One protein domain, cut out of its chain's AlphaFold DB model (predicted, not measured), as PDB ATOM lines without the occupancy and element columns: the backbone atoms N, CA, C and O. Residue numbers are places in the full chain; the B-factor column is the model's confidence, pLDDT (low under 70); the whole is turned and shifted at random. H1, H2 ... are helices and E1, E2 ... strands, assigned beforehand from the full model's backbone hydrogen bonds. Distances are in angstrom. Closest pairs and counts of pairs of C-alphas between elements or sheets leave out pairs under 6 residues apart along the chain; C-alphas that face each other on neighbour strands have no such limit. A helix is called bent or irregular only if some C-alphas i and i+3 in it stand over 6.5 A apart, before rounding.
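What this domain is: This is residues 42 to 175, 284 to 317 and 414 to 436 of the 473 residues of an uncharacterized protein of Ectocarpus siliculosus (UniProt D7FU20). A long, twisted sheet of seven strands has H3, H4 and H5 over one face and curls round H5, while H2 packs on residues 108 to 114 of H4. H1 lies at the far end of H5, H6 only grazes the sheet, and residues 414 to 436 form a long last stretch with no named element. The 191 printed residues hold six named helices and seven strands, in the order H1 H2 E1 E2 H3 H4 H5 E3 E4 E5 E6 E7 H6. The branched sheet is mixed, with only E1 and E4 parallel, and the class is mixed, helices and strands. The whole is compact, with a radius of gyration of the C-alphas of 17.7 A, yet elongated, spanning 60 by 37 by 32 A.

How they stand to each other: Along the printed part come H1, residues 42 to 47; H2, 58 to 67; E1, 69 to 72; E2, 75 to 78; H3, 81 to 95; H4, 100 to 114; H5, 116 to 131; E3, 138 to 142; E4, 150 to 155; E5, 160 to 173; E6, 285 to 296; E7, 301 to 309; and H6, 311 to 315. H1 is close to H5 but not clearly touching, with C-alphas 44 and 130 closest at 7.3 A. H2 touches H4, at a steep tilt of 55 degrees, the closest C-alphas being Ala 61 and Arg 112, 5.1 A apart. E1 and E2 form a hairpin, with N 70 and O 77 within hydrogen-bond range at 2.9 A; E4 lies on the other side of E1, with N 71 and O 150 at 2.7 A. H3 runs along the strands at a height of 10.0 A over the sheet; H4 lies over E5 at 10.4 A. The closest C-alphas of H5 and E6 are Ala 123 and Gly 289, 5.6 A apart. E5 has E3 and E4 on one side, with N 139 and O 172 at 2.8 A and N 151 and O 164 at 2.9 A, and E6 on the other, with N 161 and O 295 at 2.8 A. E6 and E7 form a hairpin, with N 290 and O 307 at 2.7 A. Every O i to N i+4 pair is within hydrogen-bond range in H1, H2, H4, H5 and H6, and 9 of 11 are in H3, which is irregular, but only just: C-alphas 91 and 94 are 6.6 A apart.

Where its parts are: H1 begins at C-alpha 42 (-25.411, 48.653, -25.171). H3, H4 and H5 measure 21.2, 21.0 and 20.5 A; E5, from C-alpha 160 (-20.372, 21.261, -15.080), measures 40.7 A, E6 35.5 A and E7 26.4 A. H6 ends at C-alpha 315 (-41.037, 45.659, -5.986).

The domain as a whole: The C-alphas farthest apart, Ala 175 and Asp 436, are 60.9 A apart. Residues 176 to 283 and 318 to 413 are not printed; the gaps between C-alphas are 11.4 A and 9.7 A. Of the links printed whole between named elements, none is long. The mean pLDDT of the printed part is 76.5, and 50 residues are under 70, among them 42 to 55 and 414 to 436.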
ATOM      1  N   GLY A  42     -26.218  49.715 -24.568       45.22
ATOM      2  CA  GLY A  42     -25.411  48.653 -25.171       45.22
ATOM      3  C   GLY A  42     -23.941  49.052 -25.310       45.22
ATOM      4  O   GLY A  42     -23.062  48.276 -24.945       45.22
ATOM      5  N   SER A  43     -23.657  50.280 -25.760       51.81
ATOM      6  CA  SER A  43     -22.283  50.790 -25.835       51.81
ATOM      7  C   SER A  43     -21.638  50.964 -24.460       51.81
ATOM      8  O   SER A  43     -20.456  50.670 -24.315       51.81
ATOM      9  N   THR A  44     -22.400  51.376 -23.439       55.22
ATOM     10  CA  THR A  44     -21.906  51.474 -22.059       55.22
ATOM     11  C   THR A  44     -21.515  50.097 -21.546       55.22
ATOM     12  O   THR A  44     -20.392  49.941 -21.090       55.22
ATOM     13  N   LEU A  45     -22.370  49.081 -21.712       55.41
ATOM     14  CA  LEU A  45     -22.057  47.697 -21.338       55.41
ATOM     15  C   LEU A  45     -20.816  47.153 -22.057       55.41
ATOM     16  O   LEU A  45     -20.018  46.436 -21.458       55.41
ATOM     17  N   LEU A  46     -20.636  47.497 -23.334       52.28
ATOM     18  CA  LEU A  46     -19.449  47.116 -24.100       52.28
ATOM     19  C   LEU A  46     -18.181  47.858 -23.646       52.28
ATOM     20  O   LEU A  46     -17.088  47.334 -23.855       52.28
ATOM     21  N   GLY A  47     -18.314  49.031 -23.027       55.97
ATOM     22  CA  GLY A  47     -17.205  49.832 -22.507       55.97
ATOM     23  C   GLY A  47     -16.734  49.450 -21.101       55.97
ATOM     24  O   GLY A  47     -15.674  49.909 -20.679       55.97
ATOM     25  N   ILE A  48     -17.477  48.610 -20.369       59.34
ATOM     26  CA  ILE A  48     -17.085  48.194 -19.017       59.34
ATOM     27  C   ILE A  48     -15.898  47.237 -19.104       59.34
ATOM     28  O   ILE A  48     -16.003  46.124 -19.625       59.34
ATOM     29  N   MET A  49     -14.759  47.671 -18.567       56.97
ATOM     30  CA  MET A  49     -13.602  46.807 -18.366       56.97
ATOM     31  C   MET A  49     -13.865  45.924 -17.148       56.97
ATOM     32  O   MET A  49     -13.965  46.413 -16.024       56.97
ATOM     33  N   LEU A  50     -14.001  44.621 -17.382       56.72
ATOM     34  CA  LEU A  50     -14.101  43.643 -16.304       56.72
ATOM     35  C   LEU A  50     -12.705  43.387 -15.716       56.72
ATOM     36  O   LEU A  50     -11.724  43.392 -16.467       56.72
ATOM     37  N   PRO A  51     -12.592  43.164 -14.396       54.75
ATOM     38  CA  PRO A  51     -11.330  42.759 -13.793       54.75
ATOM     39  C   PRO A  51     -10.846  41.419 -14.386       54.75
ATOM     40  O   PRO A  51     -11.653  40.604 -14.849       54.75
ATOM     41  N   PRO A  52      -9.524  41.179 -14.411       58.97
ATOM     42  CA  PRO A  52      -8.968  39.956 -14.973       58.97
ATOM     43  C   PRO A  52      -9.450  38.718 -14.197       58.97
ATOM     44  O   PRO A  52      -9.588  38.780 -12.975       58.97
ATOM     45  N   PRO A  53      -9.674  37.572 -14.867       55.41
ATOM     46  CA  PRO A  53     -10.011  36.328 -14.188       55.41
ATOM     47  C   PRO A  53      -8.844  35.883 -13.292       55.41
ATOM     48  O   PRO A  53      -7.736  35.658 -13.771       55.41
ATOM     49  N   GLY A  54      -9.106  35.750 -11.990       58.59
ATOM     50  CA  GLY A  54      -8.140  35.267 -10.996       58.59
ATOM     51  C   GLY A  54      -7.348  36.344 -10.240       58.59
ATOM     52  O   GLY A  54      -6.139  36.176 -10.091       58.59
ATOM     53  N   PRO A  55      -7.971  37.421  -9.718       63.81
ATOM     54  CA  PRO A  55      -7.258  38.360  -8.850       63.81
ATOM     55  C   PRO A  55      -6.980  37.772  -7.455       63.81
ATOM     56  O   PRO A  55      -6.196  38.337  -6.699       63.81
ATOM     57  N   VAL A  56      -7.624  36.653  -7.109       80.75
ATOM     58  CA  VAL A  56      -7.563  36.025  -5.788       80.75
ATOM     59  C   VAL A  56      -6.671  34.789  -5.862       80.75
ATOM     60  O   VAL A  56      -6.931  33.857  -6.628       80.75
ATOM     61  N   ASP A  57      -5.595  34.795  -5.078       87.94
ATOM     62  CA  ASP A  57      -4.760  33.616  -4.890       87.94
ATOM     63  C   ASP A  57      -5.482  32.554  -4.040       87.94
ATOM     64  O   ASP A  57      -6.572  32.761  -3.509       87.94
ATOM     65  N   TYR A  58      -4.908  31.354  -3.966       87.88
ATOM     66  CA  TYR A  58      -5.546  30.275  -3.208       87.88
ATOM     67  C   TYR A  58      -5.614  30.583  -1.704       87.88
ATOM     68  O   TYR A  58      -6.604  30.249  -1.061       87.88
ATOM     69  N   ASP A  59      -4.604  31.255  -1.157       90.56
ATOM     70  CA  ASP A  59      -4.527  31.555   0.274       90.56
ATOM     71  C   ASP A  59      -5.611  32.548   0.698       90.56
ATOM     72  O   ASP A  59      -6.198  32.429   1.775       90.56
ATOM     73  N   GLN A  60      -5.912  33.524  -0.155       89.44
ATOM     74  CA  GLN A  60      -7.016  34.442   0.050       89.44
ATOM     75  C   GLN A  60      -8.362  33.742  -0.152       89.44
ATOM     76  O   GLN A  60      -9.249  33.919   0.676       89.44
ATOM     77  N   ALA A  61      -8.503  32.889  -1.171       90.38
ATOM     78  CA  ALA A  61      -9.724  32.102  -1.370       90.38
ATOM     79  C   ALA A  61     -10.028  31.182  -0.174       90.38
ATOM     80  O   ALA A  61     -11.177  31.042   0.234       90.38
ATOM     81  N   TRP A  62      -8.990  30.603   0.428       92.88
ATOM     82  CA  TRP A  62      -9.095  29.825   1.656       92.88
ATOM     83  C   TRP A  62      -9.606  30.673   2.825       92.88
ATOM     84  O   TRP A  62     -10.547  30.281   3.512       92.88
ATOM     85  N   LYS A  63      -9.007  31.850   3.050       92.62
ATOM     86  CA  LYS A  63      -9.432  32.779   4.114       92.62
ATOM     87  C   LYS A  63     -10.865  33.260   3.921       92.62
ATOM     88  O   LYS A  63     -11.573  33.439   4.909       92.62
ATOM     89  N   ASP A  64     -11.277  33.478   2.678       90.25
ATOM     90  CA  ASP A  64     -12.645  33.869   2.345       90.25
ATOM     91  C   ASP A  64     -13.612  32.729   2.683       90.25
ATOM     92  O   ASP A  64     -14.545  32.931   3.455       90.25
ATOM     93  N   ALA A  65     -13.313  31.501   2.250       90.38
ATOM     94  CA  ALA A  65     -14.124  30.325   2.569       90.38
ATOM     95  C   ALA A  65     -14.221  30.031   4.079       90.38
ATOM     96  O   ALA A  65     -15.226  29.493   4.535       90.38
ATOM     97  N   GLN A  66     -13.215  30.413   4.877       93.12
ATOM     98  CA  GLN A  66     -13.285  30.324   6.343       93.12
ATOM     99  C   GLN A  66     -14.285  31.308   6.966       93.12
ATOM    100  O   GLN A  66     -14.788  31.066   8.060       93.12
ATOM    101  N   ARG A  67     -14.532  32.446   6.314       90.12
ATOM    102  CA  ARG A  67     -15.406  33.518   6.819       90.12
ATOM    103  C   ARG A  67     -16.821  33.432   6.264       90.12
ATOM    104  O   ARG A  67     -17.715  34.105   6.770       90.12
ATOM    105  N   GLU A  68     -17.004  32.655   5.207       89.62
ATOM    106  CA  GLU A  68     -18.226  32.612   4.422       89.62
ATOM    107  C   GLU A  68     -19.014  31.327   4.665       89.62
ATOM    108  O   GLU A  68     -18.478  30.287   5.049       89.62
ATOM    109  N   SER A  69     -20.322  31.408   4.422       92.88
ATOM    110  CA  SER A  69     -21.188  30.241   4.340       92.88
ATOM    111  C   SER A  69     -21.258  29.770   2.887       92.88
ATOM    112  O   SER A  69     -21.604  30.530   1.979       92.88
ATOM    113  N   ILE A  70     -20.915  28.505   2.649       93.81
ATOM    114  CA  ILE A  70     -20.890  27.892   1.317       93.81
ATOM    115  C   ILE A  70     -21.909  26.757   1.296       93.81
ATOM    116  O   ILE A  70     -21.853  25.838   2.104       93.81
ATOM    117  N   LYS A  71     -22.863  26.810   0.368       95.81
ATOM    118  CA  LYS A  71     -23.856  25.762   0.143       95.81
ATOM    119  C   LYS A  71     -23.483  24.963  -1.101       95.81
ATOM    120  O   LYS A  71     -23.728  25.415  -2.216       95.81
ATOM    121  N   MET A  72     -22.946  23.761  -0.920       95.00
ATOM    122  CA  MET A  72     -22.568  22.869  -2.014       95.00
ATOM    123  C   MET A  72     -23.549  21.702  -2.158       95.00
ATOM    124  O   MET A  72     -23.754  20.948  -1.210       95.00
ATOM    125  N   ASN A  73     -24.167  21.552  -3.336       93.69
ATOM    126  CA  ASN A  73     -25.160  20.504  -3.636       93.69
ATOM    127  C   ASN A  73     -26.245  20.350  -2.541       93.69
ATOM    128  O   ASN A  73     -26.717  19.254  -2.252       93.69
ATOM    129  N   GLY A  74     -26.631  21.459  -1.899       92.06
ATOM    130  CA  GLY A  74     -27.620  21.480  -0.816       92.06
ATOM    131  C   GLY A  74     -27.048  21.435   0.604       92.06
ATOM    132  O   GLY A  74     -27.730  21.896   1.518       92.06
ATOM    133  N   ARG A  75     -25.808  20.968   0.793       95.38
ATOM    134  CA  ARG A  75     -25.120  20.916   2.094       95.38
ATOM    135  C   ARG A  75     -24.463  22.253   2.417       95.38
ATOM    136  O   ARG A  75     -23.800  22.828   1.561       95.38
ATOM    137  N   LEU A  76     -24.647  22.738   3.642       95.81
ATOM    138  CA  LEU A  76     -24.073  23.995   4.120       95.81
ATOM    139  C   LEU A  76     -22.743  23.743   4.843       95.81
ATOM    140  O   LEU A  76     -22.650  22.823   5.652       95.81
ATOM    141  N   PHE A  77     -21.750  24.580   4.558       95.00
ATOM    142  CA  PHE A  77     -20.426  24.608   5.169       95.00
ATOM    143  C   PHE A  77     -20.193  26.008   5.736       95.00
ATOM    144  O   PHE A  77     -20.294  26.993   5.004       95.00
ATOM    145  N   GLU A  78     -19.888  26.101   7.028       93.75
ATOM    146  CA  GLU A  78     -19.652  27.370   7.726       93.75
ATOM    147  C   GLU A  78     -18.255  27.337   8.341       93.75
ATOM    148  O   GLU A  78     -18.025  26.713   9.374       93.75
ATOM    149  N   GLY A  79     -17.285  27.936   7.650       88.25
ATOM    150  CA  GLY A  79     -15.897  28.012   8.111       88.25
ATOM    151  C   GLY A  79     -15.095  26.701   8.110       88.25
ATOM    152  O   GLY A  79     -13.883  26.744   8.320       88.25
ATOM    153  N   ASN A  80     -15.715  25.546   7.831       93.12
ATOM    154  CA  ASN A  80     -15.023  24.256   7.728       93.12
ATOM    155  C   ASN A  80     -14.497  23.991   6.306       93.12
ATOM    156  O   ASN A  80     -15.108  23.276   5.509       93.12
ATOM    157  N   VAL A  81     -13.359  24.606   5.982       94.00
ATOM    158  CA  VAL A  81     -12.763  24.537   4.637       94.00
ATOM    159  C   VAL A  81     -12.189  23.156   4.315       94.00
ATOM    160  O   VAL A  81     -12.264  22.727   3.165       94.00
ATOM    161  N   ASP A  82     -11.665  22.436   5.309       95.25
ATOM    162  CA  ASP A  82     -11.122  21.087   5.109       95.25
ATOM    163  C   ASP A  82     -12.218  20.112   4.660       95.25
ATOM    164  O   ASP A  82     -12.076  19.438   3.641       95.25
ATOM    165  N   GLU A  83     -13.356  20.110   5.360       95.81
ATOM    166  CA  GLU A  83     -14.517  19.275   5.025       95.81
ATOM    167  C   GLU A  83     -15.126  19.650   3.665       95.81
ATOM    168  O   GLU A  83     -15.547  18.782   2.889       95.81
ATOM    169  N   LEU A  84     -15.148  20.949   3.344       95.19
ATOM    170  CA  LEU A  84     -15.566  21.447   2.035       95.19
ATOM    171  C   LEU A  84     -14.662  20.905   0.920       95.19
ATOM    172  O   LEU A  84     -15.165  20.410  -0.088       95.19
ATOM    173  N   LEU A  85     -13.341  20.973   1.097       95.06
ATOM    174  CA  LEU A  85     -12.371  20.492   0.113       95.06
ATOM    175  C   LEU A  85     -12.392  18.981  -0.044       95.06
ATOM    176  O   LEU A  85     -12.265  18.491  -1.162       95.06
ATOM    177  N   GLU A  86     -12.552  18.243   1.046       95.31
ATOM    178  CA  GLU A  86     -12.684  16.790   0.999       95.31
ATOM    179  C   GLU A  86     -13.951  16.387   0.233       95.31
ATOM    180  O   GLU A  86     -13.905  15.532  -0.654       95.31
ATOM    181  N   THR A  87     -15.060  17.093   0.475       95.62
ATOM    182  CA  THR A  87     -16.307  16.876  -0.267       95.62
ATOM    183  C   THR A  87     -16.165  17.269  -1.745       95.62
ATOM    184  O   THR A  87     -16.625  16.533  -2.615       95.62
ATOM    185  N   LEU A  88     -15.502  18.391  -2.057       94.06
ATOM    186  CA  LEU A  88     -15.200  18.793  -3.437       94.06
ATOM    187  C   LEU A  88     -14.353  17.737  -4.148       94.06
ATOM    188  O   LEU A  88     -14.707  17.317  -5.244       94.06
ATOM    189  N   ARG A  89     -13.275  17.258  -3.518       93.56
ATOM    190  CA  ARG A  89     -12.420  16.204  -4.080       93.56
ATOM    191  C   ARG A  89     -13.220  14.948  -4.390       93.56
ATOM    192  O   ARG A  89     -13.115  14.456  -5.502       93.56
ATOM    193  N   GLY A  90     -14.078  14.490  -3.477       91.88
ATOM    194  CA  GLY A  90     -14.928  13.319  -3.718       91.88
ATOM    195  C   GLY A  90     -15.891  13.469  -4.905       91.88
ATOM    196  O   GLY A  90     -16.269  12.470  -5.512       91.88
ATOM    197  N   LEU A  91     -16.276  14.700  -5.261       91.62
ATOM    198  CA  LEU A  91     -17.124  14.987  -6.424       91.62
ATOM    199  C   LEU A  91     -16.329  15.155  -7.726       91.62
ATOM    200  O   LEU A  91     -16.851  14.848  -8.794       91.62
ATOM    201  N   ILE A  92     -15.102  15.672  -7.642       91.06
ATOM    202  CA  ILE A  92     -14.262  16.003  -8.798       91.06
ATOM    203  C   ILE A  92     -13.389  14.821  -9.226       91.06
ATOM    204  O   ILE A  92     -13.213  14.615 -10.422       91.06
ATOM    205  N   ASP A  93     -12.885  14.026  -8.284       91.06
ATOM    206  CA  ASP A  93     -12.001  12.884  -8.544       91.06
ATOM    207  C   ASP A  93     -12.571  11.894  -9.587       91.06
ATOM    208  O   ASP A  93     -11.858  11.551 -10.531       91.06
ATOM    209  N   PRO A  94     -13.875  11.534  -9.567       88.75
ATOM    210  CA  PRO A  94     -14.455  10.673 -10.604       88.75
ATOM    211  C   PRO A  94     -14.526  11.315 -11.999       88.75
ATOM    212  O   PRO A  94     -14.668  10.606 -12.993       88.75
ATOM    213  N   LEU A  95     -14.481  12.649 -12.080       84.69
ATOM    214  CA  LEU A  95     -14.580  13.417 -13.327       84.69
ATOM    215  C   LEU A  95     -13.206  13.649 -13.966       84.69
ATOM    216  O   LEU A  95     -13.113  13.919 -15.162       84.69
ATOM    217  N   VAL A  96     -12.147  13.548 -13.167       82.25
ATOM    218  CA  VAL A  96     -10.768  13.857 -13.536       82.25
ATOM    219  C   VAL A  96      -9.951  12.574 -13.391       82.25
ATOM    220  O   VAL A  96      -9.213  12.377 -12.431       82.25
ATOM    221  N   VAL A  97     -10.159  11.648 -14.330       78.75
ATOM    222  CA  VAL A  97      -9.688  10.256 -14.255       78.75
ATOM    223  C   VAL A  97      -8.191  10.162 -13.920       78.75
ATOM    224  O   VAL A  97      -7.338  10.390 -14.775       78.75
ATOM    225  N   GLY A  98      -7.883   9.754 -12.683       70.44
ATOM    226  CA  GLY A  98      -6.567   9.259 -12.268       70.44
ATOM    227  C   GLY A  98      -5.460  10.301 -12.082       70.44
ATOM    228  O   GLY A  98      -4.309   9.903 -11.899       70.44
ATOM    229  N   ASP A  99      -5.770  11.600 -12.104       84.94
ATOM    230  CA  ASP A  99      -4.779  12.659 -11.880       84.94
ATOM    231  C   ASP A  99      -5.095  13.465 -10.613       84.94
ATOM    232  O   ASP A  99      -5.867  14.427 -10.612       84.94
ATOM    233  N   GLU A 100      -4.448  13.083  -9.510       89.00
ATOM    234  CA  GLU A 100      -4.574  13.762  -8.216       89.00
ATOM    235  C   GLU A 100      -4.118  15.230  -8.291       89.00
ATOM    236  O   GLU A 100      -4.689  16.112  -7.637       89.00
ATOM    237  N   THR A 101      -3.107  15.525  -9.114       87.56
ATOM    238  CA  THR A 101      -2.600  16.892  -9.273       87.56
ATOM    239  C   THR A 101      -3.617  17.772  -9.990       87.56
ATOM    240  O   THR A 101      -3.832  18.922  -9.590       87.56
ATOM    241  N   LEU A 102      -4.303  17.207 -10.983       85.12
ATOM    242  CA  LEU A 102      -5.360  17.859 -11.740       85.12
ATOM    243  C   LEU A 102      -6.611  18.066 -10.886       85.12
ATOM    244  O   LEU A 102      -7.115  19.186 -10.809       85.12
ATOM    245  N   THR A 103      -7.042  17.037 -10.154       89.38
ATOM    246  CA  THR A 103      -8.150  17.116  -9.190       89.38
ATOM    247  C   THR A 103      -7.907  18.219  -8.165       89.38
ATOM    248  O   THR A 103      -8.781  19.053  -7.906       89.38
ATOM    249  N   ARG A 104      -6.686  18.299  -7.620       90.00
ATOM    250  CA  ARG A 104      -6.297  19.367  -6.695       90.00
ATOM    251  C   ARG A 104      -6.342  20.746  -7.352       90.00
ATOM    252  O   ARG A 104      -6.858  21.682  -6.740       90.00
ATOM    253  N   ALA A 105      -5.824  20.884  -8.571       86.88
ATOM    254  CA  ALA A 105      -5.839  22.148  -9.304       86.88
ATOM    255  C   ALA A 105      -7.272  22.635  -9.584       86.88
ATOM    256  O   ALA A 105      -7.577  23.799  -9.327       86.88
ATOM    257  N   VAL A 106      -8.163  21.738 -10.016       88.12
ATOM    258  CA  VAL A 106      -9.587  22.029 -10.239       88.12
ATOM    259  C   VAL A 106     -10.263  22.469  -8.943       88.12
ATOM    260  O   VAL A 106     -10.926  23.504  -8.922       88.12
ATOM    261  N   CYS A 107     -10.049  21.750  -7.835       91.75
ATOM    262  CA  CYS A 107     -10.597  22.137  -6.532       91.75
ATOM    263  C   CYS A 107     -10.126  23.538  -6.116       91.75
ATOM    264  O   CYS A 107     -10.922  24.348  -5.643       91.75
ATOM    265  N   HIS A 108      -8.845  23.857  -6.319       90.31
ATOM    266  CA  HIS A 108      -8.312  25.187  -6.022       90.31
ATOM    267  C   HIS A 108      -8.954  26.277  -6.893       90.31
ATOM    268  O   HIS A 108      -9.228  27.372  -6.400       90.31
ATOM    269  N   ASP A 109      -9.205  26.000  -8.171       86.69
ATOM    270  CA  ASP A 109      -9.848  26.956  -9.072       86.69
ATOM    271  C   ASP A 109     -11.331  27.162  -8.733       86.69
ATOM    272  O   ASP A 109     -11.797  28.302  -8.762       86.69
ATOM    273  N   ILE A 110     -12.044  26.108  -8.319       89.75
ATOM    274  CA  ILE A 110     -13.407  26.217  -7.774       89.75
ATOM    275  C   ILE A 110     -13.402  27.121  -6.537       89.75
ATOM    276  O   ILE A 110     -14.186  28.065  -6.483       89.75
ATOM    277  N   MET A 111     -12.472  26.906  -5.600       91.38
ATOM    278  CA  MET A 111     -12.343  27.731  -4.390       91.38
ATOM    279  C   MET A 111     -12.080  29.208  -4.712       91.38
ATOM    280  O   MET A 111     -12.704  30.104  -4.141       91.38
ATOM    281  N   ARG A 112     -11.181  29.486  -5.665       87.81
ATOM    282  CA  ARG A 112     -10.915  30.859  -6.127       87.81
ATOM    283  C   ARG A 112     -12.140  31.486  -6.776       87.81
ATOM    284  O   ARG A 112     -12.416  32.659  -6.545       87.81
ATOM    285  N   ALA A 113     -12.872  30.723  -7.584       84.50
ATOM    286  CA  ALA A 113     -14.083  31.198  -8.238       84.50
ATOM    287  C   ALA A 113     -15.245  31.407  -7.252       84.50
ATOM    288  O   ALA A 113     -16.085  32.272  -7.497       84.50
ATOM    289  N   SER A 114     -15.275  30.680  -6.129       88.31
ATOM    290  CA  SER A 114     -16.250  30.882  -5.053       88.31
ATOM    291  C   SER A 114     -15.938  32.059  -4.129       88.31
ATOM    292  O   SER A 114     -16.820  32.461  -3.384       88.31
ATOM    293  N   SER A 115     -14.744  32.656  -4.187       87.25
ATOM    294  CA  SER A 115     -14.401  33.810  -3.345       87.25
ATOM    295  C   SER A 115     -15.316  35.012  -3.622       87.25
ATOM    296  O   SER A 115     -15.414  35.506  -4.760       87.25
ATOM    297  N   ARG A 116     -15.941  35.554  -2.567       81.50
ATOM    298  CA  ARG A 116     -16.668  36.823  -2.681       81.50
ATOM    299  C   ARG A 116     -15.755  38.022  -2.880       81.50
ATOM    300  O   ARG A 116     -16.183  38.997  -3.483       81.50
ATOM    301  N   THR A 117     -14.486  37.953  -2.490       77.06
ATOM    302  CA  THR A 117     -13.514  38.990  -2.861       77.06
ATOM    303  C   THR A 117     -13.413  39.110  -4.383       77.06
ATOM    304  O   THR A 117     -13.454  40.217  -4.920       77.06
ATOM    305  N   SER A 118     -13.367  37.978  -5.098       72.19
ATOM    306  CA  SER A 118     -13.371  37.996  -6.565       72.19
ATOM    307  C   SER A 118     -14.728  38.435  -7.116       72.19
ATOM    308  O   SER A 118     -14.797  39.386  -7.887       72.19
ATOM    309  N   SER A 119     -15.816  37.757  -6.746       73.75
ATOM    310  CA  SER A 119     -17.131  38.013  -7.359       73.75
ATOM    311  C   SER A 119     -17.756  39.347  -6.933       73.75
ATOM    312  O   SER A 119     -18.445  39.987  -7.724       73.75
ATOM    313  N   GLY A 120     -17.487  39.803  -5.712       77.88
ATOM    314  CA  GLY A 120     -17.860  41.120  -5.206       77.88
ATOM    315  C   GLY A 120     -17.076  42.236  -5.886       77.88
ATOM    316  O   GLY A 120     -17.672  43.256  -6.222       77.88
ATOM    317  N   GLY A 121     -15.787  42.027  -6.178       77.44
ATOM    318  CA  GLY A 121     -14.991  42.937  -7.004       77.44
ATOM    319  C   GLY A 121     -15.544  43.066  -8.427       77.44
ATOM    320  O   GLY A 121     -15.758  44.184  -8.897       77.44
ATOM    321  N   ASP A 122     -15.850  41.937  -9.077       74.12
ATOM    322  CA  ASP A 122     -16.477  41.897 -10.406       74.12
ATOM    323  C   ASP A 122     -17.823  42.647 -10.401       74.12
ATOM    324  O   ASP A 122     -18.063  43.531 -11.228       74.12
ATOM    325  N   ALA A 123     -18.693  42.324  -9.440       77.25
ATOM    326  CA  ALA A 123     -20.011  42.931  -9.308       77.25
ATOM    327  C   ALA A 123     -19.914  44.439  -9.025       77.25
ATOM    328  O   ALA A 123     -20.607  45.228  -9.672       77.25
ATOM    329  N   TYR A 124     -19.029  44.846  -8.111       81.75
ATOM    330  CA  TYR A 124     -18.798  46.247  -7.777       81.75
ATOM    331  C   TYR A 124     -18.272  47.031  -8.976       81.75
ATOM    332  O   TYR A 124     -18.806  48.093  -9.270       81.75
ATOM    333  N   ALA A 125     -17.273  46.516  -9.699       77.50
ATOM    334  CA  ALA A 125     -16.708  47.194 -10.864       77.50
ATOM    335  C   ALA A 125     -17.770  47.448 -11.941       77.50
ATOM    336  O   ALA A 125     -17.865  48.554 -12.477       77.50
ATOM    337  N   VAL A 126     -18.615  46.450 -12.220       75.50
ATOM    338  CA  VAL A 126     -19.697  46.594 -13.199       75.50
ATOM    339  C   VAL A 126     -20.769  47.561 -12.718       75.50
ATOM    340  O   VAL A 126     -21.174  48.440 -13.475       75.50
ATOM    341  N   MET A 127     -21.228  47.435 -11.473       77.75
ATOM    342  CA  MET A 127     -22.240  48.345 -10.936       77.75
ATOM    343  C   MET A 127     -21.722  49.773 -10.829       77.75
ATOM    344  O   MET A 127     -22.444  50.695 -11.190       77.75
ATOM    345  N   ALA A 128     -20.470  49.966 -10.425       78.62
ATOM    346  CA  ALA A 128     -19.849  51.278 -10.392       78.62
ATOM    347  C   ALA A 128     -19.764  51.887 -11.796       78.62
ATOM    348  O   ALA A 128     -20.130  53.041 -11.975       78.62
ATOM    349  N   ALA A 129     -19.371  51.114 -12.810       74.00
ATOM    350  CA  ALA A 129     -19.321  51.608 -14.184       74.00
ATOM    351  C   ALA A 129     -20.712  51.909 -14.780       74.00
ATOM    352  O   ALA A 129     -20.843  52.808 -15.610       74.00
ATOM    353  N   LEU A 130     -21.746  51.163 -14.378       72.31
ATOM    354  CA  LEU A 130     -23.117  51.362 -14.857       72.31
ATOM    355  C   LEU A 130     -23.850  52.500 -14.147       72.31
ATOM    356  O   LEU A 130     -24.646  53.197 -14.778       72.31
ATOM    357  N   LEU A 131     -23.647  52.625 -12.838       73.75
ATOM    358  CA  LEU A 131     -24.548  53.357 -11.949       73.75
ATOM    359  C   LEU A 131     -23.839  54.450 -11.157       73.75
ATOM    360  O   LEU A 131     -24.456  55.474 -10.885       73.75
ATOM    361  N   SER A 132     -22.563  54.276 -10.811       67.75
ATOM    362  CA  SER A 132     -21.832  55.311 -10.084       67.75
ATOM    363  C   SER A 132     -21.347  56.371 -11.059       67.75
ATOM    364  O   SER A 132     -20.468  56.134 -11.888       67.75
ATOM    365  N   ARG A 133     -21.895  57.578 -10.936       69.00
ATOM    366  CA  ARG A 133     -21.389  58.766 -11.622       69.00
ATOM    367  C   ARG A 133     -20.687  59.654 -10.599       69.00
ATOM    368  O   ARG A 133     -21.361  60.399  -9.891       69.00
ATOM    369  N   PRO A 134     -19.341  59.630 -10.528       59.47
ATOM    370  CA  PRO A 134     -18.600  60.416  -9.539       59.47
ATOM    371  C   PRO A 134     -18.911  61.916  -9.615       59.47
ATOM    372  O   PRO A 134     -18.944  62.592  -8.593       59.47
ATOM    373  N   ALA A 135     -19.185  62.425 -10.821       60.53
ATOM    374  CA  ALA A 135     -19.549  63.822 -11.056       60.53
ATOM    375  C   ALA A 135     -20.910  64.223 -10.452       60.53
ATOM    376  O   ALA A 135     -21.123  65.400 -10.192       60.53
ATOM    377  N   GLU A 136     -21.810  63.263 -10.216       66.06
ATOM    378  CA  GLU A 136     -23.142  63.486  -9.633       66.06
ATOM    379  C   GLU A 136     -23.160  63.211  -8.114       66.06
ATOM    380  O   GLU A 136     -24.196  63.337  -7.468       66.06
ATOM    381  N   GLY A 137     -22.009  62.864  -7.521       74.25
ATOM    382  CA  GLY A 137     -21.896  62.565  -6.092       74.25
ATOM    383  C   GLY A 137     -22.442  61.191  -5.694       74.25
ATOM    384  O   GLY A 137     -22.558  60.909  -4.501       74.25
ATOM    385  N   ASP A 138     -22.756  60.325  -6.653       80.00
ATOM    386  CA  ASP A 138     -23.265  58.983  -6.384       80.00
ATOM    387  C   ASP A 138     -22.181  58.092  -5.760       80.00
ATOM    388  O   ASP A 138     -21.068  57.965  -6.278       80.00
ATOM    389  N   LEU A 139     -22.521  57.454  -4.640       82.88
ATOM    390  CA  LEU A 139     -21.662  56.548  -3.890       82.88
ATOM    391  C   LEU A 139     -22.303  55.162  -3.826       82.88
ATOM    392  O   LEU A 139     -23.392  54.989  -3.283       82.88
ATOM    393  N   LEU A 140     -21.595  54.161  -4.338       84.44
ATOM    394  CA  LEU A 140     -21.971  52.758  -4.216       84.44
ATOM    395  C   LEU A 140     -21.197  52.135  -3.052       84.44
ATOM    396  O   LEU A 140     -19.969  52.158  -3.047       84.44
ATOM    397  N   THR A 141     -21.896  51.557  -2.080       85.88
ATOM    398  CA  THR A 141     -21.282  50.869  -0.933       85.88
ATOM    399  C   THR A 141     -21.799  49.439  -0.819       85.88
ATOM    400  O   THR A 141     -22.979  49.222  -1.089       85.88
ATOM    401  N   PRO A 142     -20.992  48.454  -0.388       84.12
ATOM    402  CA  PRO A 142     -21.509  47.139  -0.007       84.12
ATOM    403  C   PRO A 142     -22.609  47.264   1.059       84.12
ATOM    404  O   PRO A 142     -22.499  48.091   1.965       84.12
ATOM    405  N   SER A 143     -23.675  46.469   0.952       81.12
ATOM    406  CA  SER A 143     -24.697  46.385   2.004       81.12
ATOM    407  C   SER A 143     -24.114  45.639   3.208       81.12
ATOM    408  O   SER A 143     -23.478  44.601   3.039       81.12
ATOM    409  N   GLY A 144     -24.326  46.161   4.418       68.00
ATOM    410  CA  GLY A 144     -23.879  45.520   5.663       68.00
ATOM    411  C   GLY A 144     -24.738  44.324   6.096       68.00
ATOM    412  O   GLY A 144     -24.410  43.672   7.084       68.00
ATOM    413  N   SER A 145     -25.835  44.040   5.386       60.62
ATOM    414  CA  SER A 145     -26.750  42.947   5.718       60.62
ATOM    415  C   SER A 145     -26.152  41.578   5.375       60.62
ATOM    416  O   SER A 145     -25.434  41.422   4.385       60.62
ATOM    417  N   GLY A 146     -26.444  40.583   6.225       64.69
ATOM    418  CA  GLY A 146     -25.942  39.214   6.108       64.69
ATOM    419  C   GLY A 146     -26.069  38.672   4.687       64.69
ATOM    420  O   GLY A 146     -27.126  38.717   4.061       64.69
ATOM    421  N   SER A 147     -24.956  38.192   4.156       71.75
ATOM    422  CA  SER A 147     -24.862  37.764   2.772       71.75
ATOM    423  C   SER A 147     -25.433  36.361   2.564       71.75
ATOM    424  O   SER A 147     -25.128  35.467   3.355       71.75
ATOM    425  N   SER A 148     -26.165  36.139   1.473       85.56
ATOM    426  CA  SER A 148     -26.631  34.803   1.078       85.56
ATOM    427  C   SER A 148     -25.459  33.815   0.953       85.56
ATOM    428  O   SER A 148     -24.402  34.216   0.455       85.56
ATOM    429  N   PRO A 149     -25.615  32.536   1.354       91.31
ATOM    430  CA  PRO A 149     -24.563  31.541   1.180       91.31
ATOM    431  C   PRO A 149     -24.124  31.424  -0.282       91.31
ATOM    432  O   PRO A 149     -24.952  31.502  -1.193       91.31
ATOM    433  N   ILE A 150     -22.832  31.205  -0.515       91.50
ATOM    434  CA  ILE A 150     -22.295  30.961  -1.858       91.50
ATOM    435  C   ILE A 150     -22.760  29.588  -2.327       91.50
ATOM    436  O   ILE A 150     -22.471  28.578  -1.692       91.50
ATOM    437  N   GLY A 151     -23.491  29.541  -3.436       92.81
ATOM    438  CA  GLY A 151     -23.966  28.291  -4.014       92.81
ATOM    439  C   GLY A 151     -22.890  27.640  -4.874       92.81
ATOM    440  O   GLY A 151     -22.387  28.279  -5.790       92.81
ATOM    441  N   ILE A 152     -22.580  26.370  -4.633       94.12
ATOM    442  CA  ILE A 152     -21.773  25.535  -5.529       94.12
ATOM    443  C   ILE A 152     -22.631  24.339  -5.944       94.12
ATOM    444  O   ILE A 152     -23.145  23.602  -5.104       94.12
ATOM    445  N   SER A 153     -22.809  24.146  -7.244       93.56
ATOM    446  CA  SER A 153     -23.506  22.997  -7.811       93.56
ATOM    447  C   SER A 153     -22.550  22.248  -8.720       93.56
ATOM    448  O   SER A 153     -22.079  22.816  -9.700       93.56
ATOM    449  N   VAL A 154     -22.271  20.985  -8.412       90.44
ATOM    450  CA  VAL A 154     -21.450  20.105  -9.254       90.44
ATOM    451  C   VAL A 154     -22.378  19.093  -9.912       90.44
ATOM    452  O   VAL A 154     -22.882  18.186  -9.244       90.44
ATOM    453  N   ALA A 155     -22.633  19.265 -11.208       85.62
ATOM    454  CA  ALA A 155     -23.409  18.335 -12.014       85.62
ATOM    455  C   ALA A 155     -22.485  17.224 -12.528       85.62
ATOM    456  O   ALA A 155     -21.773  17.388 -13.518       85.62
ATOM    457  N   SER A 156     -22.494  16.080 -11.843       73.00
ATOM    458  CA  SER A 156     -21.610  14.947 -12.148       73.00
ATOM    459  C   SER A 156     -21.822  14.343 -13.540       73.00
ATOM    460  O   SER A 156     -20.884  13.795 -14.103       73.00
ATOM    461  N   ALA A 157     -23.028  14.448 -14.110       77.75
ATOM    462  CA  ALA A 157     -23.335  13.892 -15.430       77.75
ATOM    463  C   ALA A 157     -22.648  14.650 -16.579       77.75
ATOM    464  O   ALA A 157     -22.226  14.031 -17.552       77.75
ATOM    465  N   ASP A 158     -22.514  15.970 -16.440       78.19
ATOM    466  CA  ASP A 158     -22.051  16.858 -17.513       78.19
ATOM    467  C   ASP A 158     -20.664  17.456 -17.225       78.19
ATOM    468  O   ASP A 158     -20.108  18.184 -18.045       78.19
ATOM    469  N   GLY A 159     -20.097  17.168 -16.047       81.56
ATOM    470  CA  GLY A 159     -18.844  17.770 -15.592       81.56
ATOM    471  C   GLY A 159     -18.938  19.290 -15.449       81.56
ATOM    472  O   GLY A 159     -17.929  19.980 -15.574       81.56
ATOM    473  N   GLU A 160     -20.139  19.826 -15.223       88.56
ATOM    474  CA  GLU A 160     -20.372  21.261 -15.080       88.56
ATOM    475  C   GLU A 160     -20.390  21.652 -13.600       88.56
ATOM    476  O   GLU A 160     -21.136  21.094 -12.790       88.56
ATOM    477  N   VAL A 161     -19.576  22.643 -13.242       89.00
ATOM    478  CA  VAL A 161     -19.592  23.276 -11.923       89.00
ATOM    479  C   VAL A 161     -20.178  24.671 -12.061       89.00
ATOM    480  O   VAL A 161     -19.622  25.525 -12.750       89.00
ATOM    481  N   VAL A 162     -21.289  24.916 -11.372       91.19
ATOM    482  CA  VAL A 162     -21.964  26.212 -11.325       91.19
ATOM    483  C   VAL A 162     -21.770  26.828  -9.949       91.19
ATOM    484  O   VAL A 162     -22.214  26.284  -8.941       91.19
ATOM    485  N   ILE A 163     -21.131  27.988  -9.910       90.75
ATOM    486  CA  ILE A 163     -20.890  28.764  -8.696       90.75
ATOM    487  C   ILE A 163     -21.762  30.010  -8.762       90.75
ATOM    488  O   ILE A 163     -21.697  30.763  -9.728       90.75
ATOM    489  N   THR A 164     -22.589  30.230  -7.746       91.56
ATOM    490  CA  THR A 164     -23.508  31.366  -7.657       91.56
ATOM    491  C   THR A 164     -23.172  32.200  -6.432       91.56
ATOM    492  O   THR A 164     -23.259  31.713  -5.305       91.56
ATOM    493  N   VAL A 165     -22.838  33.471  -6.646       89.12
ATOM    494  CA  VAL A 165     -22.580  34.432  -5.571       89.12
ATOM    495  C   VAL A 165     -23.512  35.624  -5.706       89.12
ATOM    496  O   VAL A 165     -23.548  36.284  -6.743       89.12
ATOM    497  N   GLU A 166     -24.259  35.917  -4.647       89.50
ATOM    498  CA  GLU A 166     -25.077  37.123  -4.545       89.50
ATOM    499  C   GLU A 166     -24.343  38.172  -3.709       89.50
ATOM    500  O   GLU A 166     -23.949  37.918  -2.571       89.50
ATOM    501  N   ASN A 167     -24.163  39.354  -4.289       87.31
ATOM    502  CA  ASN A 167     -23.550  40.508  -3.655       87.31
ATOM    503  C   ASN A 167     -24.576  41.637  -3.577       87.31
ATOM    504  O   ASN A 167     -25.223  41.960  -4.574       87.31
ATOM    505  N   ARG A 168     -24.711  42.254  -2.405       87.25
ATOM    506  CA  ARG A 168     -25.649  43.353  -2.176       87.25
ATOM    507  C   ARG A 168     -24.900  44.665  -2.032       87.25
ATOM    508  O   ARG A 168     -23.897  44.741  -1.325       87.25
ATOM    509  N   PHE A 169     -25.412  45.699  -2.678       86.62
ATOM    510  CA  PHE A 169     -24.858  47.042  -2.687       86.62
ATOM    511  C   PHE A 169     -25.972  48.054  -2.457       86.62
ATOM    512  O   PHE A 169     -27.130  47.811  -2.774       86.62
ATOM    513  N   VAL A 170     -25.607  49.204  -1.915       85.75
ATOM    514  CA  VAL A 170     -26.495  50.338  -1.696       85.75
ATOM    515  C   VAL A 170     -25.928  51.505  -2.486       85.75
ATOM    516  O   VAL A 170     -24.790  51.919  -2.258       85.75
ATOM    517  N   LEU A 171     -26.711  52.019  -3.429       83.69
ATOM    518  CA  LEU A 171     -26.405  53.241  -4.156       83.69
ATOM    519  C   LEU A 171     -27.013  54.424  -3.405       83.69
ATOM    520  O   LEU A 171     -28.234  54.552  -3.302       83.69
ATOM    521  N   ARG A 172     -26.158  55.300  -2.888       82.12
ATOM    522  CA  ARG A 172     -26.545  56.531  -2.200       82.12
ATOM    523  C   ARG A 172     -26.206  57.711  -3.094       82.12
ATOM    524  O   ARG A 172     -25.060  57.857  -3.506       82.12
ATOM    525  N   ARG A 173     -27.175  58.585  -3.357       76.94
ATOM    526  CA  ARG A 173     -26.870  59.897  -3.937       76.94
ATOM    527  C   ARG A 173     -26.364  60.793  -2.817       76.94
ATOM    528  O   ARG A 173     -27.102  61.016  -1.856       76.94
ATOM    529  N   ASN A 174     -25.138  61.311  -2.896       66.69
ATOM    530  CA  ASN A 174     -24.750  62.359  -1.956       66.69
ATOM    531  C   ASN A 174     -25.583  63.604  -2.260       66.69
ATOM    532  O   ASN A 174     -25.355  64.287  -3.252       66.69
ATOM    533  N   ALA A 175     -26.499  63.957  -1.362       53.81
ATOM    534  CA  ALA A 175     -27.230  65.222  -1.398       53.81
ATOM    535  C   ALA A 175     -26.335  66.441  -1.057       53.81
ATOM    536  O   ALA A 175     -26.802  67.433  -0.503       53.81
ATOM    537  N   GLY A 284     -31.098  54.772   0.414       73.50
ATOM    538  CA  GLY A 284     -30.331  54.322  -0.748       73.50
ATOM    539  C   GLY A 284     -31.099  53.316  -1.596       73.50
ATOM    540  O   GLY A 284     -31.979  52.627  -1.096       73.50
ATOM    541  N   ILE A 285     -30.748  53.220  -2.881       77.88
ATOM    542  CA  ILE A 285     -31.300  52.205  -3.787       77.88
ATOM    543  C   ILE A 285     -30.508  50.910  -3.592       77.88
ATOM    544  O   ILE A 285     -29.292  50.881  -3.806       77.88
ATOM    545  N   SER A 286     -31.192  49.843  -3.196       82.19
ATOM    546  CA  SER A 286     -30.641  48.506  -3.030       82.19
ATOM    547  C   SER A 286     -30.424  47.837  -4.384       82.19
ATOM    548  O   SER A 286     -31.325  47.710  -5.215       82.19
ATOM    549  N   LEU A 287     -29.196  47.388  -4.611       83.56
ATOM    550  CA  LEU A 287     -28.754  46.709  -5.816       83.56
ATOM    551  C   LEU A 287     -28.226  45.330  -5.438       83.56
ATOM    552  O   LEU A 287     -27.429  45.173  -4.517       83.56
ATOM    553  N   VAL A 288     -28.636  44.319  -6.187       84.25
ATOM    554  CA  VAL A 288     -28.232  42.930  -5.993       84.25
ATOM    555  C   VAL A 288     -27.519  42.461  -7.253       84.25
ATOM    556  O   VAL A 288     -28.135  42.273  -8.301       84.25
ATOM    557  N   GLY A 289     -26.203  42.291  -7.160       83.69
ATOM    558  CA  GLY A 289     -25.370  41.693  -8.197       83.69
ATOM    559  C   GLY A 289     -25.203  40.197  -7.960       83.69
ATOM    560  O   GLY A 289     -24.483  39.787  -7.055       83.69
ATOM    561  N   ARG A 290     -25.834  39.374  -8.794       86.75
ATOM    562  CA  ARG A 290     -25.672  37.921  -8.824       86.75
ATOM    563  C   ARG A 290     -24.654  37.531  -9.890       86.75
ATOM    564  O   ARG A 290     -24.884  37.743 -11.078       86.75
ATOM    565  N   VAL A 291     -23.543  36.948  -9.469       84.44
ATOM    566  CA  VAL A 291     -22.508  36.393 -10.346       84.44
ATOM    567  C   VAL A 291     -22.690  34.884 -10.421       84.44
ATOM    568  O   VAL A 291     -22.751  34.211  -9.396       84.44
ATOM    569  N   GLU A 292     -22.759  34.360 -11.637       87.31
ATOM    570  CA  GLU A 292     -22.772  32.935 -11.948       87.31
ATOM    571  C   GLU A 292     -21.494  32.596 -12.718       87.31
ATOM    572  O   GLU A 292     -21.206  33.183 -13.764       87.31
ATOM    573  N   VAL A 293     -20.702  31.665 -12.198       84.50
ATOM    574  CA  VAL A 293     -19.512  31.131 -12.863       84.50
ATOM    575  C   VAL A 293     -19.792  29.684 -13.230       84.50
ATOM    576  O   VAL A 293     -20.108  28.875 -12.366       84.50
ATOM    577  N   TYR A 294     -19.666  29.376 -14.509       85.62
ATOM    578  CA  TYR A 294     -19.800  28.048 -15.079       85.62
ATOM    579  C   TYR A 294     -18.401  27.555 -15.439       85.62
ATOM    580  O   TYR A 294     -17.703  28.211 -16.218       85.62
ATOM    581  N   LEU A 295     -17.984  26.433 -14.866       84.56
ATOM    582  CA  LEU A 295     -16.740  25.744 -15.194       84.56
ATOM    583  C   LEU A 295     -17.113  24.409 -15.836       84.56
ATOM    584  O   LEU A 295     -17.781  23.597 -15.201       84.56
ATOM    585  N   CYS A 296     -16.690  24.176 -17.074       85.25
ATOM    586  CA  CYS A 296     -16.869  22.890 -17.734       85.25
ATOM    587  C   CYS A 296     -15.568  22.094 -17.602       85.25
ATOM    588  O   CYS A 296     -14.544  22.429 -18.201       85.25
ATOM    589  N   LEU A 297     -15.594  21.053 -16.771       82.75
ATOM    590  CA  LEU A 297     -14.417  20.245 -16.447       82.75
ATOM    591  C   LEU A 297     -13.944  19.391 -17.626       82.75
ATOM    592  O   LEU A 297     -12.766  19.062 -17.715       82.75
ATOM    593  N   LEU A 298     -14.847  19.061 -18.548       80.75
ATOM    594  CA  LEU A 298     -14.539  18.194 -19.683       80.75
ATOM    595  C   LEU A 298     -13.754  18.916 -20.784       80.75
ATOM    596  O   LEU A 298     -12.904  18.308 -21.429       80.75
ATOM    597  N   ASP A 299     -14.030  20.200 -21.016       80.25
ATOM    598  CA  ASP A 299     -13.390  20.981 -22.085       80.25
ATOM    599  C   ASP A 299     -12.451  22.089 -21.573       80.25
ATOM    600  O   ASP A 299     -11.764  22.743 -22.367       80.25
ATOM    601  N   GLY A 300     -12.392  22.299 -20.254       73.56
ATOM    602  CA  GLY A 300     -11.562  23.327 -19.629       73.56
ATOM    603  C   GLY A 300     -12.032  24.755 -19.888       73.56
ATOM    604  O   GLY A 300     -11.267  25.702 -19.662       73.56
ATOM    605  N   SER A 301     -13.251  24.930 -20.400       79.38
ATOM    606  CA  SER A 301     -13.850  26.237 -20.624       79.38
ATOM    607  C   SER A 301     -14.458  26.785 -19.338       79.38
ATOM    608  O   SER A 301     -14.915  26.054 -18.454       79.38
ATOM    609  N   SER A 302     -14.484  28.114 -19.228       78.50
ATOM    610  CA  SER A 302     -15.327  28.757 -18.232       78.50
ATOM    611  C   SER A 302     -16.090  29.943 -18.794       78.50
ATOM    612  O   SER A 302     -15.568  30.741 -19.577       78.50
ATOM    613  N   LYS A 303     -17.345  30.062 -18.369       83.12
ATOM    614  CA  LYS A 303     -18.226  31.189 -18.667       83.12
ATOM    615  C   LYS A 303     -18.545  31.898 -17.360       83.12
ATOM    616  O   LYS A 303     -18.866  31.268 -16.362       83.12
ATOM    617  N   ARG A 304     -18.499  33.227 -17.364       74.00
ATOM    618  CA  ARG A 304     -19.033  34.045 -16.272       74.00
ATOM    619  C   ARG A 304     -20.264  34.780 -16.765       74.00
ATOM    620  O   ARG A 304     -20.306  35.205 -17.915       74.00
ATOM    621  N   ARG A 305     -21.249  34.929 -15.894       80.81
ATOM    622  CA  ARG A 305     -22.480  35.655 -16.155       80.81
ATOM    623  C   ARG A 305     -22.799  36.510 -14.944       80.81
ATOM    624  O   ARG A 305     -22.982  36.000 -13.848       80.81
ATOM    625  N   LEU A 306     -22.865  37.818 -15.144       77.62
ATOM    626  CA  LEU A 306     -23.298  38.748 -14.111       77.62
ATOM    627  C   LEU A 306     -24.730  39.189 -14.405       77.62
ATOM    628  O   LEU A 306     -25.038  39.660 -15.499       77.62
ATOM    629  N   ARG A 307     -25.592  39.068 -13.401       80.25
ATOM    630  CA  ARG A 307     -26.956  39.577 -13.390       80.25
ATOM    631  C   ARG A 307     -27.058  40.643 -12.308       80.25
ATOM    632  O   ARG A 307     -26.882  40.348 -11.135       80.25
ATOM    633  N   VAL A 308     -27.361  41.877 -12.696       72.56
ATOM    634  CA  VAL A 308     -27.667  42.953 -11.747       72.56
ATOM    635  C   VAL A 308     -29.182  43.104 -11.681       72.56
ATOM    636  O   VAL A 308     -29.840  43.296 -12.701       72.56
ATOM    637  N   THR A 309     -29.724  42.987 -10.480       77.75
ATOM    638  CA  THR A 309     -31.135  43.196 -10.146       77.75
ATOM    639  C   THR A 309     -31.237  44.341  -9.151       77.75
ATOM    640  O   THR A 309     -30.332  44.551  -8.351       77.75
ATOM    641  N   CYS A 310     -32.324  45.097  -9.200       77.12
ATOM    642  CA  CYS A 310     -32.618  46.134  -8.220       77.12
ATOM    643  C   CYS A 310     -33.947  45.747  -7.571       77.12
ATOM    644  O   CYS A 310     -34.992  45.980  -8.186       77.12
ATOM    645  N   PRO A 311     -33.932  45.092  -6.396       74.06
ATOM    646  CA  PRO A 311     -35.153  44.643  -5.737       74.06
ATOM    647  C   PRO A 311     -36.146  45.780  -5.513       74.06
ATOM    648  O   PRO A 311     -37.349  45.561  -5.612       74.06
ATOM    649  N   ASP A 312     -35.648  46.995  -5.282       67.38
ATOM    650  CA  ASP A 312     -36.490  48.177  -5.111       67.38
ATOM    651  C   ASP A 312     -37.268  48.485  -6.389       67.38
ATOM    652  O   ASP A 312     -38.465  48.745  -6.325       67.38
ATOM    653  N   ILE A 313     -36.638  48.355  -7.562       67.12
ATOM    654  CA  ILE A 313     -37.324  48.473  -8.857       67.12
ATOM    655  C   ILE A 313     -38.296  47.312  -9.069       67.12
ATOM    656  O   ILE A 313     -39.421  47.540  -9.500       67.12
ATOM    657  N   GLU A 314     -37.895  46.075  -8.767       68.62
ATOM    658  CA  GLU A 314     -38.743  44.893  -8.988       68.62
ATOM    659  C   GLU A 314     -39.994  44.880  -8.099       68.62
ATOM    660  O   GLU A 314     -41.034  44.351  -8.498       68.62
ATOM    661  N   ARG A 315     -39.909  45.478  -6.908       71.81
ATOM    662  CA  ARG A 315     -41.037  45.659  -5.986       71.81
ATOM    663  C   ARG A 315     -41.905  46.862  -6.342       71.81
ATOM    664  O   ARG A 315     -43.046  46.916  -5.888       71.81
ATOM    665  N   CYS A 316     -41.398  47.804  -7.139       75.62
ATOM    666  CA  CYS A 316     -42.172  48.949  -7.598       75.62
ATOM    667  C   CYS A 316     -43.110  48.536  -8.742       75.62
ATOM    668  O   CYS A 316     -42.653  48.073  -9.789       75.62
ATOM    669  N   PRO A 317     -44.430  48.717  -8.581       81.81
ATOM    670  CA  PRO A 317     -45.378  48.555  -9.671       81.81
ATOM    671  C   PRO A 317     -44.986  49.432 -10.867       81.81
ATOM    672  O   PRO A 317     -44.541  50.561 -10.669       81.81
ATOM    673  N   ALA A 414     -42.555  41.743 -14.928       38.94
ATOM    674  CA  ALA A 414     -41.108  41.580 -14.912       38.94
ATOM    675  C   ALA A 414     -40.742  40.767 -16.165       38.94
ATOM    676  O   ALA A 414     -40.625  39.545 -16.134       38.94
ATOM    677  N   LYS A 415     -40.650  41.433 -17.324       42.00
ATOM    678  CA  LYS A 415     -39.870  40.887 -18.431       42.00
ATOM    679  C   LYS A 415     -38.439  40.921 -17.925       42.00
ATOM    680  O   LYS A 415     -37.812  41.975 -17.959       42.00
ATOM    681  N   GLU A 416     -37.968  39.788 -17.408       39.38
ATOM    682  CA  GLU A 416     -36.557  39.575 -17.118       39.38
ATOM    683  C   GLU A 416     -35.769  39.988 -18.357       39.38
ATOM    684  O   GLU A 416     -35.783  39.321 -19.394       39.38
ATOM    685  N   ARG A 417     -35.117  41.145 -18.279       39.34
ATOM    686  CA  ARG A 417     -34.193  41.560 -19.315       39.34
ATOM    687  C   ARG A 417     -32.869  40.903 -18.984       39.34
ATOM    688  O   ARG A 417     -32.021  41.469 -18.305       39.34
ATOM    689  N   LEU A 418     -32.744  39.655 -19.425       36.88
ATOM    690  CA  LEU A 418     -31.482  38.937 -19.445       36.88
ATOM    691  C   LEU A 418     -30.517  39.728 -20.331       36.88
ATOM    692  O   LEU A 418     -30.631  39.721 -21.556       36.88
ATOM    693  N   VAL A 419     -29.586  40.444 -19.718       39.19
ATOM    694  CA  VAL A 419     -28.412  40.934 -20.428       39.19
ATOM    695  C   VAL A 419     -27.335  39.889 -20.185       39.19
ATOM    696  O   VAL A 419     -26.779  39.815 -19.094       39.19
ATOM    697  N   ASP A 420     -27.094  39.021 -21.169       38.53
ATOM    698  CA  ASP A 420     -25.957  38.097 -21.135       38.53
ATOM    699  C   ASP A 420     -24.705  38.946 -21.422       38.53
ATOM    700  O   ASP A 420     -24.341  39.200 -22.573       38.53
ATOM    701  N   ILE A 421     -24.122  39.524 -20.367       39.16
ATOM    702  CA  ILE A 421     -22.920  40.356 -20.470       39.16
ATOM    703  C   ILE A 421     -21.754  39.421 -20.795       39.16
ATOM    704  O   ILE A 421     -21.111  38.907 -19.892       39.16
ATOM    705  N   ARG A 422     -21.508  39.230 -22.098       41.78
ATOM    706  CA  ARG A 422     -20.370  38.520 -22.707       41.78
ATOM    707  C   ARG A 422     -20.204  37.051 -22.279       41.78
ATOM    708  O   ARG A 422     -19.949  36.724 -21.130       41.78
ATOM    709  N   GLN A 423     -20.140  36.150 -23.259       41.41
ATOM    710  CA  GLN A 423     -19.271  34.982 -23.110       41.41
ATOM    711  C   GLN A 423     -17.832  35.504 -23.115       41.41
ATOM    712  O   GLN A 423     -17.333  35.926 -24.157       41.41
ATOM    713  N   MET A 424     -17.183  35.560 -21.954       38.22
ATOM    714  CA  MET A 424     -15.743  35.790 -21.935       38.22
ATOM    715  C   MET A 424     -15.041  34.483 -22.303       38.22
ATOM    716  O   MET A 424     -15.262  33.490 -21.608       38.22
ATOM    717  N   PRO A 425     -14.181  34.454 -23.336       36.19
ATOM    718  CA  PRO A 425     -13.154  33.436 -23.402       36.19
ATOM    719  C   PRO A 425     -12.240  33.683 -22.206       36.19
ATOM    720  O   PRO A 425     -11.473  34.644 -22.156       36.19
ATOM    721  N   THR A 426     -12.382  32.855 -21.187       43.34
ATOM    722  CA  THR A 426     -11.335  32.732 -20.184       43.34
ATOM    723  C   THR A 426     -10.138  32.049 -20.838       43.34
ATOM    724  O   THR A 426     -10.328  31.203 -21.721       43.34
ATOM    725  N   PRO A 427      -8.897  32.401 -20.455       39.38
ATOM    726  CA  PRO A 427      -7.761  31.558 -20.795       39.38
ATOM    727  C   PRO A 427      -8.111  30.128 -20.380       39.38
ATOM    728  O   PRO A 427      -8.692  29.948 -19.305       39.38
ATOM    729  N   ARG A 428      -7.810  29.148 -21.250       43.56
ATOM    730  CA  ARG A 428      -7.990  27.722 -20.947       43.56
ATOM    731  C   ARG A 428      -7.578  27.498 -19.505       43.56
ATOM    732  O   ARG A 428      -6.493  27.939 -19.107       43.56
ATOM    733  N   ALA A 429      -8.461  26.873 -18.736       49.47
ATOM    734  CA  ALA A 429      -8.135  26.558 -17.367       49.47
ATOM    735  C   ALA A 429      -6.790  25.813 -17.349       49.47
ATOM    736  O   ALA A 429      -6.483  25.068 -18.285       49.47
ATOM    737  N   ARG A 430      -5.945  26.056 -16.337       50.22
ATOM    738  CA  ARG A 430      -4.561  25.527 -16.309       50.22
ATOM    739  C   ARG A 430      -4.493  23.997 -16.432       50.22
ATOM    740  O   ARG A 430      -3.428  23.458 -16.698       50.22
ATOM    741  N   TRP A 431      -5.627  23.343 -16.230       48.97
ATOM    742  CA  TRP A 431      -5.869  21.912 -16.230       48.97
ATOM    743  C   TRP A 431      -6.565  21.389 -17.500       48.97
ATOM    744  O   TRP A 431      -6.939  20.223 -17.541       48.97
ATOM    745  N   ALA A 432      -6.772  22.212 -18.535       42.56
ATOM    746  CA  ALA A 432      -7.415  21.759 -19.767       42.56
ATOM    747  C   ALA A 432      -6.635  20.583 -20.380       42.56
ATOM    748  O   ALA A 432      -5.495  20.749 -20.824       42.56
ATOM    749  N   ILE A 433      -7.266  19.405 -20.415       45.16
ATOM    750  CA  ILE A 433      -6.722  18.225 -21.087       45.16
ATOM    751  C   ILE A 433      -6.576  18.588 -22.574       45.16
ATOM    752  O   ILE A 433      -7.530  19.102 -23.174       45.16
ATOM    753  N   PRO A 434      -5.398  18.395 -23.195       42.09
ATOM    754  CA  PRO A 434      -5.243  18.631 -24.621       42.09
ATOM    755  C   PRO A 434      -6.282  17.809 -25.390       42.09
ATOM    756  O   PRO A 434      -6.420  16.612 -25.155       42.09
ATOM    757  N   ALA A 435      -6.983  18.436 -26.338       46.28
ATOM    758  CA  ALA A 435      -7.982  17.767 -27.180       46.28
ATOM    759  C   ALA A 435      -7.407  16.592 -28.007       46.28
ATOM    760  O   ALA A 435      -8.166  15.830 -28.598       46.28
ATOM    761  N   ASP A 436      -6.081  16.446 -28.015       40.88
ATOM    762  CA  ASP A 436      -5.322  15.492 -28.816       40.88
ATOM    763  C   ASP A 436      -4.914  14.229 -28.027       40.88
ATOM    764  O   ASP A 436      -4.176  13.391 -28.544       40.88
TER     765      ASP A 436